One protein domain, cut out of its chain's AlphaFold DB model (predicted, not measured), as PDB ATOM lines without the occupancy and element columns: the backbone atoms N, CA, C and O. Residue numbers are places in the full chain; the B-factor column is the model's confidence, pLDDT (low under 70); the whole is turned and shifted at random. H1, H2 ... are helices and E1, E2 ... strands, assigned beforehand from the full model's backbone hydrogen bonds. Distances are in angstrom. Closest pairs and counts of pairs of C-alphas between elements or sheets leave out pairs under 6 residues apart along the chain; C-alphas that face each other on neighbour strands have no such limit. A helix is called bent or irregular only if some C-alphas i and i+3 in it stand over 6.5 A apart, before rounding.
ATOM      1  N   GLY A 180      33.676 -10.933 110.388       95.06
ATOM      2  CA  GLY A 180      34.031 -12.312 110.744       95.06
ATOM      3  C   GLY A 180      35.486 -12.520 111.185       95.06
ATOM      4  O   GLY A 180      35.897 -13.651 111.440       95.06
ATOM      5  N   SER A 181      36.298 -11.459 111.261       95.50
ATOM      6  CA  SER A 181      37.697 -11.522 111.699       95.50
ATOM      7  C   SER A 181      37.944 -10.567 112.867       95.50
ATOM      8  O   SER A 181      37.780  -9.359 112.680       95.50
ATOM      9  N   PRO A 182      38.379 -11.056 114.051       96.44
ATOM     10  CA  PRO A 182      38.668 -10.186 115.186       96.44
ATOM     11  C   PRO A 182      39.646  -9.066 114.818       96.44
ATOM     12  O   PRO A 182      40.638  -9.303 114.117       96.44
ATOM     13  N   ASN A 183      39.405  -7.857 115.318       94.88
ATOM     14  CA  ASN A 183      40.228  -6.682 115.055       94.88
ATOM     15  C   ASN A 183      40.359  -5.806 116.309       94.88
ATOM     16  O   ASN A 183      39.442  -5.705 117.109       94.88
ATOM     17  N   ASN A 184      41.506  -5.146 116.480       94.88
ATOM     18  CA  ASN A 184      41.750  -4.263 117.627       94.88
ATOM     19  C   ASN A 184      41.406  -2.787 117.336       94.88
ATOM     20  O   ASN A 184      41.391  -1.963 118.245       94.88
ATOM     21  N   SER A 185      41.179  -2.421 116.076       92.56
ATOM     22  CA  SER A 185      41.002  -1.029 115.631       92.56
ATOM     23  C   SER A 185      39.909  -0.867 114.567       92.56
ATOM     24  O   SER A 185      39.816   0.188 113.941       92.56
ATOM     25  N   ALA A 186      39.095  -1.898 114.358       94.19
ATOM     26  CA  ALA A 186      37.945  -1.918 113.457       94.19
ATOM     27  C   ALA A 186      36.797  -2.698 114.117       94.19
ATOM     28  O   ALA A 186      37.002  -3.279 115.186       94.19
ATOM     29  N   ASN A 187      35.628  -2.745 113.470       95.69
ATOM     30  CA  ASN A 187      34.436  -3.447 113.968       95.69
ATOM     31  C   ASN A 187      33.953  -2.927 115.340       95.69
ATOM     32  O   ASN A 187      33.474  -3.705 116.162       95.69
ATOM     33  N   GLN A 188      34.152  -1.637 115.643       96.62
ATOM     34  CA  GLN A 188      33.763  -1.091 116.942       96.62
ATOM     35  C   GLN A 188      32.241  -0.954 117.070       96.62
ATOM     36  O   GLN A 188      31.558  -0.647 116.092       96.62
ATOM     37  N   GLY A 189      31.709  -1.030 118.285       97.75
ATOM     38  CA  GLY A 189      30.374  -0.495 118.551       97.75
ATOM     39  C   GLY A 189      30.414   1.021 118.362       97.75
ATOM     40  O   GLY A 189      29.855   1.570 117.412       97.75
ATOM     41  N   ILE A 190      31.204   1.688 119.204       97.44
ATOM     42  CA  ILE A 190      31.435   3.133 119.137       97.44
ATOM     43  C   ILE A 190      32.910   3.415 118.861       97.44
ATOM     44  O   ILE A 190      33.794   2.934 119.569       97.44
ATOM     45  N   GLU A 191      33.184   4.242 117.853       95.94
ATOM     46  CA  GLU A 191      34.516   4.772 117.588       95.94
ATOM     47  C   GLU A 191      34.629   6.261 117.947       95.94
ATOM     48  O   GLU A 191      34.012   7.111 117.296       95.94
ATOM     49  N   VAL A 228      29.868   5.657 134.295       98.38
ATOM     50  CA  VAL A 228      28.740   4.791 134.657       98.38
ATOM     51  C   VAL A 228      28.275   5.228 136.036       98.38
ATOM     52  O   VAL A 228      28.985   5.034 137.020       98.38
ATOM     53  N   ARG A 229      27.136   5.916 136.100       97.44
ATOM     54  CA  ARG A 229      26.643   6.515 137.345       97.44
ATOM     55  C   ARG A 229      25.633   5.613 138.043       97.44
ATOM     56  O   ARG A 229      25.209   4.585 137.510       97.44
ATOM     57  N   GLU A 230      25.223   6.080 139.213       95.44
ATOM     58  CA  GLU A 230      24.353   5.367 140.129       95.44
ATOM     59  C   GLU A 230      23.117   4.754 139.456       95.44
ATOM     60  O   GLU A 230      22.384   5.427 138.722       95.44
ATOM     61  N   GLY A 231      22.893   3.467 139.731       92.56
ATOM     62  CA  GLY A 231      21.694   2.735 139.321       92.56
ATOM     63  C   GLY A 231      21.582   2.436 137.822       92.56
ATOM     64  O   GLY A 231      20.494   2.081 137.364       92.56
ATOM     65  N   THR A 232      22.665   2.597 137.055       96.50
ATOM     66  CA  THR A 232      22.711   2.269 135.618       96.50
ATOM     67  C   THR A 232      23.253   0.858 135.371       96.50
ATOM     68  O   THR A 232      24.057   0.352 136.159       96.50
ATOM     69  N   SER A 233      22.823   0.234 134.272       96.69
ATOM     70  CA  SER A 233      23.294  -1.075 133.808       96.69
ATOM     71  C   SER A 233      24.094  -0.942 132.508       96.69
ATOM     72  O   SER A 233      23.584  -0.376 131.537       96.69
ATOM     73  N   PHE A 234      25.326  -1.466 132.452       97.50
ATOM     74  CA  PHE A 234      26.173  -1.391 131.251       97.50
ATOM     75  C   PHE A 234      26.884  -2.705 130.902       97.50
ATOM     76  O   PHE A 234      27.847  -3.108 131.550       97.50
ATOM     77  N   THR A 235      26.480  -3.314 129.793       97.62
ATOM     78  CA  THR A 235      27.151  -4.476 129.208       97.62
ATOM     79  C   THR A 235      27.971  -4.061 127.991       97.62
ATOM     80  O   THR A 235      27.473  -3.392 127.082       97.62
ATOM     81  N   ALA A 236      29.239  -4.475 127.959       98.38
ATOM     82  CA  ALA A 236      30.145  -4.228 126.844       98.38
ATOM     83  C   ALA A 236      30.900  -5.512 126.486       98.38
ATOM     84  O   ALA A 236      31.775  -5.976 127.223       98.38
ATOM     85  N   ILE A 237      30.576  -6.084 125.331       98.12
ATOM     86  CA  ILE A 237      31.152  -7.338 124.853       98.12
ATOM     87  C   ILE A 237      31.934  -7.056 123.578       98.12
ATOM     88  O   ILE A 237      31.428  -6.450 122.638       98.12
ATOM     89  N   GLY A 238      33.181  -7.511 123.545       97.94
ATOM     90  CA  GLY A 238      34.040  -7.388 122.377       97.94
ATOM     91  C   GLY A 238      34.916  -8.615 122.170       97.94
ATOM     92  O   GLY A 238      34.986  -9.506 123.021       97.94
ATOM     93  N   ARG A 239      35.633  -8.650 121.047       97.19
ATOM     94  CA  ARG A 239      36.593  -9.717 120.743       97.19
ATOM     95  C   ARG A 239      37.853  -9.171 120.099       97.19
ATOM     96  O   ARG A 239      37.866  -8.815 118.919       97.19
ATOM     97  N   SER A 240      38.942  -9.163 120.858       96.50
ATOM     98  CA  SER A 240      40.238  -8.733 120.338       96.50
ATOM     99  C   SER A 240      40.924  -9.814 119.497       96.50
ATOM    100  O   SER A 240      40.698 -11.018 119.655       96.50
ATOM    101  N   SER A 241      41.808  -9.393 118.587       96.75
ATOM    102  CA  SER A 241      42.600 -10.313 117.757       96.75
ATOM    103  C   SER A 241      43.859 -10.817 118.460       96.75
ATOM    104  O   SER A 241      44.326 -11.933 118.215       96.75
ATOM    105  N   THR A 242      44.393 -10.035 119.396       96.44
ATOM    106  CA  THR A 242      45.606 -10.344 120.163       96.44
ATOM    107  C   THR A 242      45.324 -10.323 121.661       96.44
ATOM    108  O   THR A 242      44.401  -9.652 122.107       96.44
ATOM    109  N   ALA A 243      46.151 -11.011 122.455       95.25
ATOM    110  CA  ALA A 243      46.011 -11.010 123.916       95.25
ATOM    111  C   ALA A 243      46.116  -9.592 124.515       95.25
ATOM    112  O   ALA A 243      45.413  -9.259 125.459       95.25
ATOM    113  N   SER A 244      46.948  -8.732 123.919       94.06
ATOM    114  CA  SER A 244      47.095  -7.324 124.306       94.06
ATOM    115  C   SER A 244      46.007  -6.393 123.762       94.06
ATOM    116  O   SER A 244      45.956  -5.230 124.159       94.06
ATOM    117  N   GLY A 245      45.196  -6.864 122.813       95.00
ATOM    118  CA  GLY A 245      44.087  -6.099 122.262       95.00
ATOM    119  C   GLY A 245      42.917  -6.103 123.233       95.00
ATOM    120  O   GLY A 245      42.722  -7.093 123.943       95.00
ATOM    121  N   ALA A 246      42.147  -5.018 123.242       96.88
ATOM    122  CA  ALA A 246      41.120  -4.811 124.245       96.88
ATOM    123  C   ALA A 246      39.770  -4.374 123.676       96.88
ATOM    124  O   ALA A 246      39.661  -4.034 122.493       96.88
ATOM    125  N   ILE A 247      38.745  -4.420 124.531       97.88
ATOM    126  CA  ILE A 247      37.375  -4.026 124.177       97.88
ATOM    127  C   ILE A 247      37.110  -2.537 124.425       97.88
ATOM    128  O   ILE A 247      36.204  -1.981 123.811       97.88
ATOM    129  N   PHE A 248      37.947  -1.904 125.254       97.88
ATOM    130  CA  PHE A 248      38.047  -0.460 125.436       97.88
ATOM    131  C   PHE A 248      39.434   0.031 125.009       97.88
ATOM    132  O   PHE A 248      40.421  -0.239 125.696       97.88
ATOM    133  N   ASN A 249      39.526   0.760 123.893       94.31
ATOM    134  CA  ASN A 249      40.808   1.223 123.334       94.31
ATOM    135  C   ASN A 249      40.877   2.752 123.257       94.31
ATOM    136  O   ASN A 249      40.035   3.365 122.606       94.31
ATOM    137  N   GLY A 250      41.905   3.361 123.850       92.88
ATOM    138  CA  GLY A 250      42.129   4.807 123.769       92.88
ATOM    139  C   GLY A 250      43.508   5.243 124.261       92.88
ATOM    140  O   GLY A 250      44.360   4.427 124.607       92.88
ATOM    141  N   SER A 251      43.756   6.555 124.280       94.75
ATOM    142  CA  SER A 251      45.013   7.125 124.781       94.75
ATOM    143  C   SER A 251      44.975   7.320 126.305       94.75
ATOM    144  O   SER A 251      44.901   6.336 127.039       94.75
ATOM    145  N   ILE A 252      45.051   8.551 126.812       96.50
ATOM    146  CA  ILE A 252      44.867   8.852 128.239       96.50
ATOM    147  C   ILE A 252      43.366   8.898 128.499       96.50
ATOM    148  O   ILE A 252      42.695   9.772 127.959       96.50
ATOM    149  N   SER A 253      42.843   7.953 129.275       96.38
ATOM    150  CA  SER A 253      41.398   7.808 129.474       96.38
ATOM    151  C   SER A 253      41.034   7.771 130.952       96.38
ATOM    152  O   SER A 253      41.790   7.245 131.766       96.38
ATOM    153  N   ASN A 254      39.869   8.317 131.279       97.62
ATOM    154  CA  ASN A 254      39.300   8.282 132.616       97.62
ATOM    155  C   ASN A 254      38.024   7.451 132.568       97.62
ATOM    156  O   ASN A 254      37.132   7.730 131.768       97.62
ATOM    157  N   ILE A 255      37.958   6.422 133.398       98.38
ATOM    158  CA  ILE A 255      36.777   5.585 133.541       98.38
ATOM    159  C   ILE A 255      36.332   5.692 134.989       98.38
ATOM    160  O   ILE A 255      37.105   5.391 135.894       98.38
ATOM    161  N   THR A 256      35.101   6.136 135.198       98.69
ATOM    162  CA  THR A 256      34.487   6.254 136.514       98.69
ATOM    163  C   THR A 256      33.223   5.417 136.536       98.69
ATOM    164  O   THR A 256      32.334   5.597 135.705       98.69
ATOM    165  N   ILE A 257      33.152   4.498 137.490       98.50
ATOM    166  CA  ILE A 257      31.982   3.666 137.742       98.50
ATOM    167  C   ILE A 257      31.596   3.877 139.202       98.50
ATOM    168  O   ILE A 257      32.350   3.512 140.101       98.50
ATOM    169  N   ASP A 258      30.453   4.514 139.435       97.31
ATOM    170  CA  ASP A 258      30.021   4.962 140.758       97.31
ATOM    171  C   ASP A 258      28.631   4.410 141.078       97.31
ATOM    172  O   ASP A 258      27.636   4.862 140.507       97.31
ATOM    173  N   ASN A 259      28.590   3.407 141.960       94.81
ATOM    174  CA  ASN A 259      27.385   2.697 142.393       94.81
ATOM    175  C   ASN A 259      26.475   2.197 141.237       94.81
ATOM    176  O   ASN A 259      25.271   2.476 141.227       94.81
ATOM    177  N   PRO A 260      27.015   1.494 140.222       95.31
ATOM    178  CA  PRO A 260      26.213   0.984 139.110       95.31
ATOM    179  C   PRO A 260      25.166  -0.007 139.630       95.31
ATOM    180  O   PRO A 260      25.411  -0.688 140.617       95.31
ATOM    181  N   LEU A 261      24.030  -0.163 138.947       93.25
ATOM    182  CA  LEU A 261      23.171  -1.321 139.222       93.25
ATOM    183  C   LEU A 261      23.895  -2.601 138.784       93.25
ATOM    184  O   LEU A 261      23.985  -3.566 139.541       93.25
ATOM    185  N   PHE A 262      24.447  -2.573 137.569       94.69
ATOM    186  CA  PHE A 262      25.170  -3.691 136.983       94.69
ATOM    187  C   PHE A 262      26.182  -3.215 135.930       94.69
ATOM    188  O   PHE A 262      25.919  -2.283 135.173       94.69
ATOM    189  N   PHE A 263      27.321  -3.883 135.801       96.31
ATOM    190  CA  PHE A 263      28.073  -3.862 134.549       96.31
ATOM    191  C   PHE A 263      28.721  -5.211 134.276       96.31
ATOM    192  O   PHE A 263      29.101  -5.912 135.210       96.31
ATOM    193  N   ASP A 264      28.902  -5.536 132.998       95.94
ATOM    194  CA  ASP A 264      29.660  -6.710 132.560       95.94
ATOM    195  C   ASP A 264      30.491  -6.376 131.323       95.94
ATOM    196  O   ASP A 264      29.970  -6.107 130.236       95.94
ATOM    197  N   PHE A 265      31.809  -6.366 131.498       98.06
ATOM    198  CA  PHE A 265      32.772  -6.066 130.449       98.06
ATOM    199  C   PHE A 265      33.540  -7.326 130.108       98.06
ATOM    200  O   PHE A 265      34.287  -7.846 130.936       98.06
ATOM    201  N   LYS A 266      33.387  -7.798 128.870       97.50
ATOM    202  CA  LYS A 266      33.831  -9.133 128.463       97.50
ATOM    203  C   LYS A 266      34.594  -9.105 127.147       97.50
ATOM    204  O   LYS A 266      34.066  -8.711 126.107       97.50
ATOM    205  N   ASN A 267      35.830  -9.597 127.175       98.00
ATOM    206  CA  ASN A 267      36.599  -9.905 125.979       98.00
ATOM    207  C   ASN A 267      36.502 -11.401 125.664       98.00
ATOM    208  O   ASN A 267      37.084 -12.243 126.342       98.00
ATOM    209  N   THR A 268      35.796 -11.743 124.590       96.75
ATOM    210  CA  THR A 268      35.512 -13.133 124.190       96.75
ATOM    211  C   THR A 268      36.655 -13.792 123.406       96.75
ATOM    212  O   THR A 268      36.488 -14.854 122.794       96.75
ATOM    213  N   ARG A 269      37.849 -13.181 123.385       96.12
ATOM    214  CA  ARG A 269      39.027 -13.767 122.740       96.12
ATOM    215  C   ARG A 269      39.360 -15.131 123.377       96.12
ATOM    216  O   ARG A 269      39.570 -15.205 124.586       96.12
ATOM    217  N   PRO A 270      39.522 -16.206 122.579       93.31
ATOM    218  CA  PRO A 270      39.974 -17.493 123.098       93.31
ATOM    219  C   PRO A 270      41.334 -17.377 123.796       93.31
ATOM    220  O   PRO A 270      42.261 -16.766 123.255       93.31
ATOM    221  N   ASN A 271      41.472 -18.017 124.960       90.88
ATOM    222  CA  ASN A 271      42.639 -17.912 125.852       90.88
ATOM    223  C   ASN A 271      42.857 -16.507 126.451       90.88
ATOM    224  O   ASN A 271      43.952 -16.199 126.918       90.88
ATOM    225  N   GLY A 272      41.832 -15.654 126.410       93.56
ATOM    226  CA  GLY A 272      41.806 -14.341 127.042       93.56
ATOM    227  C   GLY A 272      42.349 -13.191 126.194       93.56
ATOM    228  O   GLY A 272      43.148 -13.367 125.270       93.56
ATOM    229  N   GLY A 273      41.904 -11.985 126.519       95.31
ATOM    230  CA  GLY A 273      42.362 -10.713 125.979       95.31
ATOM    231  C   GLY A 273      42.014  -9.585 126.949       95.31
ATOM    232  O   GLY A 273      41.087  -9.712 127.740       95.31
ATOM    233  N   ASN A 274      42.752  -8.480 126.892       96.94
ATOM    234  CA  ASN A 274      42.568  -7.377 127.837       96.94
ATOM    235  C   ASN A 274      41.149  -6.774 127.780       96.94
ATOM    236  O   ASN A 274      40.528  -6.721 126.718       96.94
ATOM    237  N   ILE A 275      40.669  -6.220 128.896       97.88
ATOM    238  CA  ILE A 275      39.481  -5.348 128.897       97.88
ATOM    239  C   ILE A 275      39.827  -3.943 128.393       97.88
ATOM    240  O   ILE A 275      39.123  -3.399 127.541       97.88
ATOM    241  N   TYR A 276      40.968  -3.399 128.827       97.69
ATOM    242  CA  TYR A 276      41.410  -2.047 128.482       97.69
ATOM    243  C   TYR A 276      42.760  -2.023 127.756       97.69
ATOM    244  O   TYR A 276      43.691  -2.761 128.093       97.69
ATOM    245  N   SER A 277      42.879  -1.115 126.788       96.56
ATOM    246  CA  SER A 277      44.131  -0.695 126.162       96.56
ATOM    247  C   SER A 277      44.243   0.826 126.268       96.56
ATOM    248  O   SER A 277      43.616   1.550 125.494       96.56
ATOM    249  N   VAL A 278      44.980   1.309 127.274       96.31
ATOM    250  CA  VAL A 278      45.075   2.736 127.629       96.31
ATOM    251  C   VAL A 278      46.473   3.129 128.121       96.31
ATOM    252  O   VAL A 278      47.263   2.304 128.592       96.31
ATOM    253  N   SER A 279      46.791   4.421 128.026       96.69
ATOM    254  CA  SER A 279      48.097   4.989 128.398       96.69
ATOM    255  C   SER A 279      48.311   5.062 129.915       96.69
ATOM    256  O   SER A 279      47.353   5.096 130.678       96.69
ATOM    257  N   ALA A 280      49.568   5.171 130.363       96.69
ATOM    258  CA  ALA A 280      49.931   5.076 131.782       96.69
ATOM    259  C   ALA A 280      49.339   6.148 132.715       96.69
ATOM    260  O   ALA A 280      49.226   5.913 133.912       96.69
ATOM    261  N   SER A 281      48.974   7.316 132.184       97.00
ATOM    262  CA  SER A 281      48.347   8.404 132.950       97.00
ATOM    263  C   SER A 281      46.826   8.272 133.074       97.00
ATOM    264  O   SER A 281      46.181   9.207 133.534       97.00
ATOM    265  N   SER A 282      46.258   7.157 132.615       98.06
ATOM    266  CA  SER A 282      44.823   6.875 132.701       98.06
ATOM    267  C   SER A 282      44.417   6.532 134.131       98.06
ATOM    268  O   SER A 282      45.239   6.030 134.905       98.06
ATOM    269  N   ILE A 283      43.142   6.762 134.446       98.50
ATOM    270  CA  ILE A 283      42.534   6.442 135.740       98.50
ATOM    271  C   ILE A 283      41.295   5.566 135.539       98.50
ATOM    272  O   ILE A 283      40.468   5.854 134.676       98.50
ATOM    273  N   PHE A 284      41.178   4.510 136.343       98.56
ATOM    274  CA  PHE A 284      39.942   3.758 136.530       98.56
ATOM    275  C   PHE A 284      39.528   3.870 137.995       98.56
ATOM    276  O   PHE A 284      40.250   3.390 138.862       98.56
ATOM    277  N   ASP A 285      38.414   4.544 138.251       98.62
ATOM    278  CA  ASP A 285      37.868   4.853 139.573       98.62
ATOM    279  C   ASP A 285      36.548   4.086 139.746       98.62
ATOM    280  O   ASP A 285      35.557   4.407 139.084       98.62
ATOM    281  N   LEU A 286      36.557   3.042 140.576       98.62
ATOM    282  CA  LEU A 286      35.385   2.232 140.912       98.62
ATOM    283  C   LEU A 286      34.947   2.568 142.337       98.62
ATOM    284  O   LEU A 286      35.783   2.559 143.240       98.62
ATOM    285  N   LYS A 287      33.651   2.817 142.540       96.81
ATOM    286  CA  LYS A 287      33.082   3.142 143.854       96.81
ATOM    287  C   LYS A 287      31.851   2.317 144.183       96.81
ATOM    288  O   LYS A 287      31.034   2.044 143.300       96.81
ATOM    289  N   ASN A 288      31.702   1.990 145.463       93.19
ATOM    290  CA  ASN A 288      30.544   1.344 146.075       93.19
ATOM    291  C   ASN A 288      30.058   0.144 145.258       93.19
ATOM    292  O   ASN A 288      28.901   0.114 144.856       93.19
ATOM    293  N   SER A 289      30.947  -0.788 144.911       93.62
ATOM    294  CA  SER A 289      30.630  -1.834 143.930       93.62
ATOM    295  C   SER A 289      30.989  -3.236 144.407       93.62
ATOM    296  O   SER A 289      32.095  -3.469 144.888       93.62
ATOM    297  N   ASN A 290      30.084  -4.191 144.191       91.50
ATOM    298  CA  ASN A 290      30.363  -5.623 144.319       91.50
ATOM    299  C   ASN A 290      31.152  -6.105 143.102       91.50
ATOM    300  O   ASN A 290      30.559  -6.486 142.095       91.50
ATOM    301  N   PHE A 291      32.478  -6.029 143.166       94.44
ATOM    302  CA  PHE A 291      33.369  -6.220 142.027       94.44
ATOM    303  C   PHE A 291      33.799  -7.680 141.862       94.44
ATOM    304  O   PHE A 291      34.356  -8.279 142.780       94.44
ATOM    305  N   ALA A 292      33.617  -8.227 140.662       94.38
ATOM    306  CA  ALA A 292      34.053  -9.565 140.278       94.38
ATOM    307  C   ALA A 292      35.001  -9.521 139.074       94.38
ATOM    308  O   ALA A 292      34.882  -8.669 138.188       94.38
ATOM    309  N   ALA A 293      35.945 -10.463 139.022       96.62
ATOM    310  CA  ALA A 293      36.894 -10.561 137.921       96.62
ATOM    311  C   ALA A 293      37.232 -12.013 137.560       96.62
ATOM    312  O   ALA A 293      37.483 -12.846 138.432       96.62
ATOM    313  N   TRP A 294      37.311 -12.278 136.253       97.06
ATOM    314  CA  TRP A 294      37.712 -13.562 135.687       97.06
ATOM    315  C   TRP A 294      39.003 -13.417 134.889       97.06
ATOM    316  O   TRP A 294      39.156 -12.552 134.013       97.06
ATOM    317  N   THR A 295      39.947 -14.287 135.198       95.88
ATOM    318  CA  THR A 295      41.283 -14.338 134.628       95.88
ATOM    319  C   THR A 295      41.262 -14.729 133.153       95.88
ATOM    320  O   THR A 295      40.285 -15.250 132.609       95.88
ATOM    321  N   ASN A 296      42.358 -14.446 132.458       94.06
ATOM    322  CA  ASN A 296      42.507 -14.770 131.045       94.06
ATOM    323  C   ASN A 296      42.347 -16.279 130.774       94.06
ATOM    324  O   ASN A 296      43.118 -17.091 131.278       94.06
ATOM    325  N   GLY A 297      41.396 -16.636 129.904       87.31
ATOM    326  CA  GLY A 297      41.151 -18.025 129.490       87.31
ATOM    327  C   GLY A 297      40.251 -18.840 130.424       87.31
ATOM    328  O   GLY A 297      40.058 -20.025 130.166       87.31
ATOM    329  N   SER A 298      39.701 -18.213 131.463       91.94
ATOM    330  CA  SER A 298      38.665 -18.782 132.330       91.94
ATOM    331  C   SER A 298      37.373 -19.106 131.566       91.94
ATOM    332  O   SER A 298      37.111 -18.580 130.478       91.94
ATOM    333  N   ASN A 299      36.560 -19.992 132.147       88.88
ATOM    334  CA  ASN A 299      35.192 -20.196 131.694       88.88
ATOM    335  C   ASN A 299      34.300 -19.119 132.319       88.88
ATOM    336  O   ASN A 299      34.145 -19.072 133.535       88.88
ATOM    337  N   PHE A 300      33.713 -18.266 131.484       89.00
ATOM    338  CA  PHE A 300      32.862 -17.171 131.941       89.00
ATOM    339  C   PHE A 300      31.469 -17.617 132.398       89.00
ATOM    340  O   PHE A 300      30.751 -16.796 132.958       89.00
ATOM    341  N   ASP A 301      31.094 -18.874 132.176       81.69
ATOM    342  CA  ASP A 301      29.808 -19.421 132.626       81.69
ATOM    343  C   ASP A 301      29.871 -19.940 134.078       81.69
ATOM    344  O   ASP A 301      28.878 -20.425 134.605       81.69
ATOM    345  N   LEU A 302      31.044 -19.863 134.719       81.75
ATOM    346  CA  LEU A 302      31.259 -20.221 136.123       81.75
ATOM    347  C   LEU A 302      31.417 -18.962 136.990       81.75
ATOM    348  O   LEU A 302      31.672 -17.867 136.474       81.75
ATOM    349  N   GLU A 303      31.326 -19.135 138.310       80.88
ATOM    350  CA  GLU A 303      31.591 -18.078 139.291       80.88
ATOM    351  C   GLU A 303      32.952 -17.393 139.081       80.88
ATOM    352  O   GLU A 303      33.912 -17.976 138.564       80.88
ATOM    353  N   ALA A 304      33.034 -16.125 139.487       89.69
ATOM    354  CA  ALA A 304      34.263 -15.352 139.393       89.69
ATOM    355  C   ALA A 304      35.355 -15.927 140.301       89.69
ATOM    356  O   ALA A 304      35.137 -16.201 141.476       89.69
ATOM    357  N   GLU A 305      36.583 -16.006 139.790       92.50
ATOM    358  CA  GLU A 305      37.734 -16.460 140.586       92.50
ATOM    359  C   GLU A 305      38.154 -15.427 141.641       92.50
ATOM    360  O   GLU A 305      38.956 -15.713 142.537       92.50
ATOM    361  N   LYS A 306      37.670 -14.192 141.487       92.94
ATOM    362  CA  LYS A 306      37.926 -13.065 142.371       92.94
ATOM    363  C   LYS A 306      36.647 -12.272 142.585       92.94
ATOM    364  O   LYS A 306      36.002 -11.884 141.613       92.94
ATOM    365  N   TYR A 307      36.348 -11.985 143.847       90.69
ATOM    366  CA  TYR A 307      35.188 -11.213 144.263       90.69
ATOM    367  C   TYR A 307      35.550 -10.296 145.436       90.69
ATOM    368  O   TYR A 307      36.251 -10.716 146.358       90.69
ATOM    369  N   TRP A 308      35.070  -9.056 145.392       91.06
ATOM    370  CA  TRP A 308      35.224  -8.052 146.440       91.06
ATOM    371  C   TRP A 308      33.887  -7.353 146.678       91.06
ATOM    372  O   TRP A 308      33.294  -6.791 145.760       91.06
ATOM    373  N   ASN A 309      33.417  -7.396 147.922       87.69
ATOM    374  CA  ASN A 309      32.120  -6.864 148.329       87.69
ATOM    375  C   ASN A 309      32.212  -5.348 148.583       87.69
ATOM    376  O   ASN A 309      33.088  -4.920 149.333       87.69
ATOM    377  N   MET A 310      31.321  -4.561 147.967       89.44
ATOM    378  CA  MET A 310      31.185  -3.101 148.139       89.44
ATOM    379  C   MET A 310      32.516  -2.329 148.252       89.44
ATOM    380  O   MET A 310      32.746  -1.590 149.210       89.44
ATOM    381  N   ILE A 311      33.404  -2.498 147.271       92.94
ATOM    382  CA  ILE A 311      34.746  -1.905 147.283       92.94
ATOM    383  C   ILE A 311      34.809  -0.555 146.554       92.94
ATOM    384  O   ILE A 311      34.117  -0.338 145.557       92.94
ATOM    385  N   ASP A 312      35.712   0.313 147.024       97.25
ATOM    386  CA  ASP A 312      36.198   1.486 146.299       97.25
ATOM    387  C   ASP A 312      37.667   1.268 145.931       97.25
ATOM    388  O   ASP A 312      38.480   0.931 146.796       97.25
ATOM    389  N   PHE A 313      38.053   1.510 144.683       98.25
ATOM    390  CA  PHE A 313      39.464   1.545 144.315       98.25
ATOM    391  C   PHE A 313      39.740   2.474 143.142       98.25
ATOM    392  O   PHE A 313      38.893   2.731 142.290       98.25
ATOM    393  N   GLU A 314      40.996   2.899 143.053       98.56
ATOM    394  CA  GLU A 314      41.510   3.622 141.902       98.56
ATOM    395  C   GLU A 314      42.710   2.870 141.315       98.56
ATOM    396  O   GLU A 314      43.686   2.589 142.020       98.56
ATOM    397  N   LEU A 315      42.660   2.558 140.020       98.50
ATOM    398  CA  LEU A 315      43.773   1.996 139.260       98.50
ATOM    399  C   LEU A 315      44.369   3.031 138.303       98.50
ATOM    400  O   LEU A 315      43.676   3.859 137.715       98.50
ATOM    401  N   THR A 316      45.675   2.930 138.091       98.12
ATOM    402  CA  THR A 316      46.444   3.736 137.141       98.12
ATOM    403  C   THR A 316      47.527   2.889 136.464       98.12
ATOM    404  O   THR A 316      47.555   1.662 136.596       98.12
ATOM    405  N   GLY A 317      48.431   3.519 135.715       96.69
ATOM    406  CA  GLY A 317      49.455   2.828 134.941       96.69
ATOM    407  C   GLY A 317      48.914   2.280 133.620       96.69
ATOM    408  O   GLY A 317      47.732   2.410 133.292       96.69
ATOM    409  N   SER A 318      49.808   1.733 132.793       95.12
ATOM    410  CA  SER A 318      49.432   1.257 131.458       95.12
ATOM    411  C   SER A 318      48.406   0.139 131.589       95.12
ATOM    412  O   SER A 318      48.660  -0.838 132.291       95.12
ATOM    413  N   ASN A 319      47.268   0.275 130.904       96.75
ATOM    414  CA  ASN A 319      46.149  -0.668 130.985       96.75
ATOM    415  C   ASN A 319      45.679  -0.952 132.426       96.75
ATOM    416  O   ASN A 319      45.291  -2.080 132.710       96.75
ATOM    417  N   PHE A 320      45.755   0.028 133.337       97.69
ATOM    418  CA  PHE A 320      45.330  -0.122 134.740       97.69
ATOM    419  C   PHE A 320      46.058  -1.244 135.497       97.69
ATOM    420  O   PHE A 320      45.463  -2.033 136.233       97.69
ATOM    421  N   ASN A 321      47.372  -1.345 135.298       96.00
ATOM    422  CA  ASN A 321      48.197  -2.368 135.935       96.00
ATOM    423  C   ASN A 321      48.653  -2.023 137.369       96.00
ATOM    424  O   ASN A 321      49.328  -2.836 137.992       96.00
ATOM    425  N   THR A 322      48.332  -0.832 137.883       97.31
ATOM    426  CA  THR A 322      48.810  -0.336 139.183       97.31
ATOM    427  C   THR A 322      47.642   0.094 140.064       97.31
ATOM    428  O   THR A 322      46.829   0.908 139.641       97.31
ATOM    429  N   ILE A 323      47.589  -0.386 141.308       97.88
ATOM    430  CA  ILE A 323      46.635   0.095 142.318       97.88
ATOM    431  C   ILE A 323      47.146   1.430 142.868       97.88
ATOM    432  O   ILE A 323      48.244   1.491 143.423       97.88
ATOM    433  N   ARG A 324      46.368   2.501 142.701       97.44
ATOM    434  CA  ARG A 324      46.660   3.828 143.257       97.44
ATOM    435  C   ARG A 324      46.044   3.991 144.645       97.44
ATOM    436  O   ARG A 324      46.737   4.483 145.536       97.44
ATOM    437  N   GLN A 325      44.786   3.585 144.832       97.44
ATOM    438  CA  GLN A 325      44.055   3.642 146.108       97.44
ATOM    439  C   GLN A 325      43.042   2.492 146.217       97.44
ATOM    440  O   GLN A 325      42.638   1.939 145.199       97.44
ATOM    441  N   THR A 326      42.652   2.133 147.441       97.62
ATOM    442  CA  THR A 326      41.607   1.139 147.747       97.62
ATOM    443  C   THR A 326      41.016   1.422 149.132       97.62
ATOM    444  O   THR A 326      41.753   1.875 150.016       97.62
ATOM    445  N   SER A 327      39.718   1.179 149.326       96.25
ATOM    446  CA  SER A 327      39.061   1.225 150.641       96.25
ATOM    447  C   SER A 327      39.387   0.007 151.508       96.25
ATOM    448  O   SER A 327      39.349   0.114 152.732       96.25
ATOM    449  N   ASP A 328      39.787  -1.110 150.893       93.75
ATOM    450  CA  ASP A 328      40.162  -2.348 151.580       93.75
ATOM    451  C   ASP A 328      41.532  -2.867 151.092       93.75
ATOM    452  O   ASP A 328      41.624  -3.698 150.183       93.75
ATOM    453  N   PRO A 329      42.640  -2.364 151.664       95.38
ATOM    454  CA  PRO A 329      43.986  -2.796 151.294       95.38
ATOM    455  C   PRO A 329      44.338  -4.212 151.774       95.38
ATOM    456  O   PRO A 329      45.340  -4.766 151.312       95.38
ATOM    457  N   GLU A 330      43.557  -4.811 152.678       93.00
ATOM    458  CA  GLU A 330      43.790  -6.183 153.136       93.00
ATOM    459  C   GLU A 330      43.275  -7.194 152.108       93.00
ATOM    460  O   GLU A 330      44.008  -8.122 151.746       93.00
ATOM    461  N   SER A 331      42.070  -6.976 151.568       91.69
ATOM    462  CA  SER A 331      41.480  -7.865 150.561       91.69
ATOM    463  C   SER A 331      41.845  -7.497 149.118       91.69
ATOM    464  O   SER A 331      41.982  -8.396 148.283       91.69
ATOM    465  N   PHE A 332      42.078  -6.218 148.798       95.75
ATOM    466  CA  PHE A 332      42.403  -5.741 147.448       95.75
ATOM    467  C   PHE A 332      43.796  -5.103 147.389       95.75
ATOM    468  O   PHE A 332      44.002  -3.919 147.653       95.75
ATOM    469  N   ASN A 333      44.791  -5.906 147.019       95.94
ATOM    470  CA  ASN A 333      46.186  -5.492 146.899       95.94
ATOM    471  C   ASN A 333      46.909  -6.291 145.804       95.94
ATOM    472  O   ASN A 333      46.351  -7.196 145.189       95.94
ATOM    473  N   THR A 334      48.183  -5.983 145.557       94.81
ATOM    474  CA  THR A 334      48.997  -6.631 144.512       94.81
ATOM    475  C   THR A 334      49.066  -8.157 144.638       94.81
ATOM    476  O   THR A 334      49.231  -8.842 143.630       94.81
ATOM    477  N   SER A 335      48.945  -8.711 145.845       93.81
ATOM    478  CA  SER A 335      48.977 -10.162 146.061       93.81
ATOM    479  C   SER A 335      47.636 -10.820 145.728       93.81
ATOM    480  O   SER A 335      47.621 -11.926 145.191       93.81
ATOM    481  N   THR A 336      46.516 -10.152 146.021       94.44
ATOM    482  CA  THR A 336      45.162 -10.699 145.831       94.44
ATOM    483  C   THR A 336      44.579 -10.381 144.453       94.44
ATOM    484  O   THR A 336      44.069 -11.296 143.802       94.44
ATOM    485  N   PHE A 337      44.713  -9.134 143.984       95.06
ATOM    486  CA  PHE A 337      44.338  -8.672 142.638       95.06
ATOM    487  C   PHE A 337      45.394  -9.031 141.579       95.06
ATOM    488  O   PHE A 337      45.090  -9.130 140.393       95.06
ATOM    489  N   GLY A 338      46.632  -9.287 141.998       93.69
ATOM    490  CA  GLY A 338      47.709  -9.762 141.135       93.69
ATOM    491  C   GLY A 338      48.604  -8.648 140.566       93.69
ATOM    492  O   GLY A 338      48.154  -7.535 140.285       93.69
ATOM    493  N   PRO A 339      49.897  -8.939 140.329       93.69
ATOM    494  CA  PRO A 339      50.896  -7.940 139.933       93.69
ATOM    495  C   PRO A 339      50.754  -7.427 138.495       93.69
ATOM    496  O   PRO A 339      51.383  -6.437 138.135       93.69
ATOM    497  N   ALA A 340      49.957  -8.100 137.660       94.50
ATOM    498  CA  ALA A 340      49.646  -7.658 136.301       94.50
ATOM    499  C   ALA A 340      48.443  -6.688 136.248       94.50
ATOM    500  O   ALA A 340      48.124  -6.162 135.176       94.50
ATOM    501  N   GLY A 341      47.782  -6.452 137.389       95.19
ATOM    502  CA  GLY A 341      46.562  -5.661 137.502       95.19
ATOM    503  C   GLY A 341      45.500  -6.082 136.486       95.19
ATOM    504  O   GLY A 341      45.323  -7.270 136.217       95.19
ATOM    505  N   MET A 342      44.843  -5.109 135.854       96.12
ATOM    506  CA  MET A 342      43.712  -5.367 134.955       96.12
ATOM    507  C   MET A 342      44.059  -6.214 133.711       96.12
ATOM    508  O   MET A 342      43.178  -6.808 133.099       96.12
ATOM    509  N   THR A 343      45.341  -6.337 133.340       95.75
ATOM    510  CA  THR A 343      45.763  -7.173 132.194       95.75
ATOM    511  C   THR A 343      45.708  -8.681 132.466       95.75
ATOM    512  O   THR A 343      45.840  -9.483 131.540       95.75
ATOM    513  N   ALA A 344      45.505  -9.089 133.723       96.06
ATOM    514  CA  ALA A 344      45.297 -10.490 134.083       96.06
ATOM    515  C   ALA A 344      43.879 -10.995 133.768       96.06
ATOM    516  O   ALA A 344      43.662 -12.208 133.805       96.06
ATOM    517  N   TYR A 345      42.943 -10.091 133.470       97.19
ATOM    518  CA  TYR A 345      41.513 -10.375 133.418       97.19
ATOM    519  C   TYR A 345      40.929 -10.135 132.024       97.19
ATOM    520  O   TYR A 345      41.262  -9.163 131.342       97.19
ATOM    521  N   SER A 346      40.024 -11.030 131.622       97.50
ATOM    522  CA  SER A 346      39.285 -10.964 130.352       97.50
ATOM    523  C   SER A 346      37.787 -10.743 130.536       97.50
ATOM    524  O   SER A 346      37.078 -10.537 129.550       97.50
ATOM    525  N   ARG A 347      37.305 -10.770 131.781       97.75
ATOM    526  CA  ARG A 347      35.969 -10.324 132.158       97.75
ATOM    527  C   ARG A 347      36.031  -9.641 133.516       97.75
ATOM    528  O   ARG A 347      36.717 -10.132 134.411       97.75
ATOM    529  N   ILE A 348      35.327  -8.528 133.649       97.56
ATOM    530  CA  ILE A 348      35.068  -7.883 134.933       97.56
ATOM    531  C   ILE A 348      33.600  -7.499 135.000       97.56
ATOM    532  O   ILE A 348      33.018  -7.110 133.987       97.56
ATOM    533  N   SER A 349      33.028  -7.569 136.190       95.69
ATOM    534  CA  SER A 349      31.654  -7.158 136.422       95.69
ATOM    535  C   SER A 349      31.514  -6.462 137.765       95.69
ATOM    536  O   SER A 349      32.365  -6.592 138.650       95.69
ATOM    537  N   ALA A 350      30.416  -5.736 137.921       94.06
ATOM    538  CA  ALA A 350      29.863  -5.499 139.239       94.06
ATOM    539  C   ALA A 350      28.355  -5.664 139.212       94.06
ATOM    540  O   ALA A 350      27.710  -5.363 138.209       94.06
ATOM    541  N   ASN A 351      27.801  -6.133 140.322       91.50
ATOM    542  CA  ASN A 351      26.364  -6.272 140.476       91.50
ATOM    543  C   ASN A 351      25.942  -5.773 141.857       91.50
ATOM    544  O   ASN A 351      26.125  -6.476 142.852       91.50
ATOM    545  N   ASN A 352      25.327  -4.596 141.912       91.38
ATOM    546  CA  ASN A 352      24.814  -4.010 143.151       91.38
ATOM    547  C   ASN A 352      23.305  -4.220 143.314       91.38
ATOM    548  O   ASN A 352      22.684  -3.589 144.170       91.38
ATOM    549  N   ALA A 353      22.695  -5.080 142.494       90.19
ATOM    550  CA  ALA A 353      21.291  -5.408 142.637       90.19
ATOM    551  C   ALA A 353      20.999  -5.967 144.034       90.19
ATOM    552  O   ALA A 353      21.796  -6.709 144.622       90.19
TER     553      ALA A 353
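AT A GLANCE: This is residues 180 to 191 and 228 to 353 of the 794 residues of the protein "WxL domain-containing protein" of Enterococcus mundtii (UniProt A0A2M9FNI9). The chain winds as a short three-sided solenoid of two stacked turns: E1, E2 and E3 make the first, and E4, E5 and E6 make the second, each strand parallel beside its partner in the first. On the far side of the second turn E9 runs back beside E4 and one part of E6, while E7 covers the edge of E6, E8 follows beside E7, and the small helix H1 sits near E5. The printed part has 138 residues with nine named strands and one named helix, in the order E1 to E8, H1, E9. The class is mostly strand, though under half of the residues are in named elements. The whole is compact, with a radius of gyration of the C-alphas of 13.9 A and spans of 42 by 30 by 27 A.

IN THESE COORDINATES: The printed part begins at Gly 180, with C-alpha (34.031, -12.312, 110.744), and residues 180 to 191 hold no named element. E1, residues 233 to 238, begins at C-alpha (23.294, -1.075, 133.808) and is 16.9 A long. E2 is residues 246 to 249, E3 254 to 258, E4 262 to 267 with 17.0 A, and E5 274 to 277. E6, residues 283 to 295, spans 20.8 A and bends by 121 degrees at residue 288. E7, residues 306 to 316, spans 19.5 A and bends by 114 degrees at residue 309. E8 is residues 322 to 326. H1, residues 341 to 344, is neither bent nor irregular, but only just: C-alphas 341 and 344 are 6.1 A apart. E9, residues 345 to 351, is 17.2 A long and ends at C-alpha (26.364, -6.272, 140.476).

HOW THE PARTS SIT: E1 and E4 are parallel, with N 236 and O 264 2.9 A apart, within hydrogen-bond range. E2 and E5 are parallel, with N 277 and O 248 at 2.8 A. E3 and E6 are parallel, with N 285 and O 255 at 2.8 A. E9 is antiparallel to E4, N 267 and O 346 at 2.8 A, and to E6, N 292 and O 349 at 2.9 A. Beside E6, E3 and E9 lie on one side and E7 on the other side. E6, E7 and E8 form a meander, each strand the antiparallel neighbour of the one before, with hairpins E6 and E7, N 291 and O 308 at 2.8 A, and E7 and E8, N 316 and O 322 at 2.8 A. The branched, twisted sheet of E1, E3, E4, E6, E7, E8 and E9 and the sheet of E2 and E5 form a sandwich, two sheets face to face, their strands at 90 degrees. H1 is on the branched sheet, only just at the sheet's level with a height over the sheet of 3.6 A; its closest C-alphas to E5 are those of Asn 274 and Thr 343, 5.4 A. H1 is too short for an O i to N i+4 pair.

THE WHOLE: The C-alphas of Gly 180 and Glu 330 are the two farthest apart, 43.9 A. Residues 192 to 227 are not printed, and C-alphas 191 and 228 are 18.0 A apart across this cut. The link from E8 to H1 is long, with 14 residues. The mean pLDDT of the printed part is 95.2, and no printed residue is under 70.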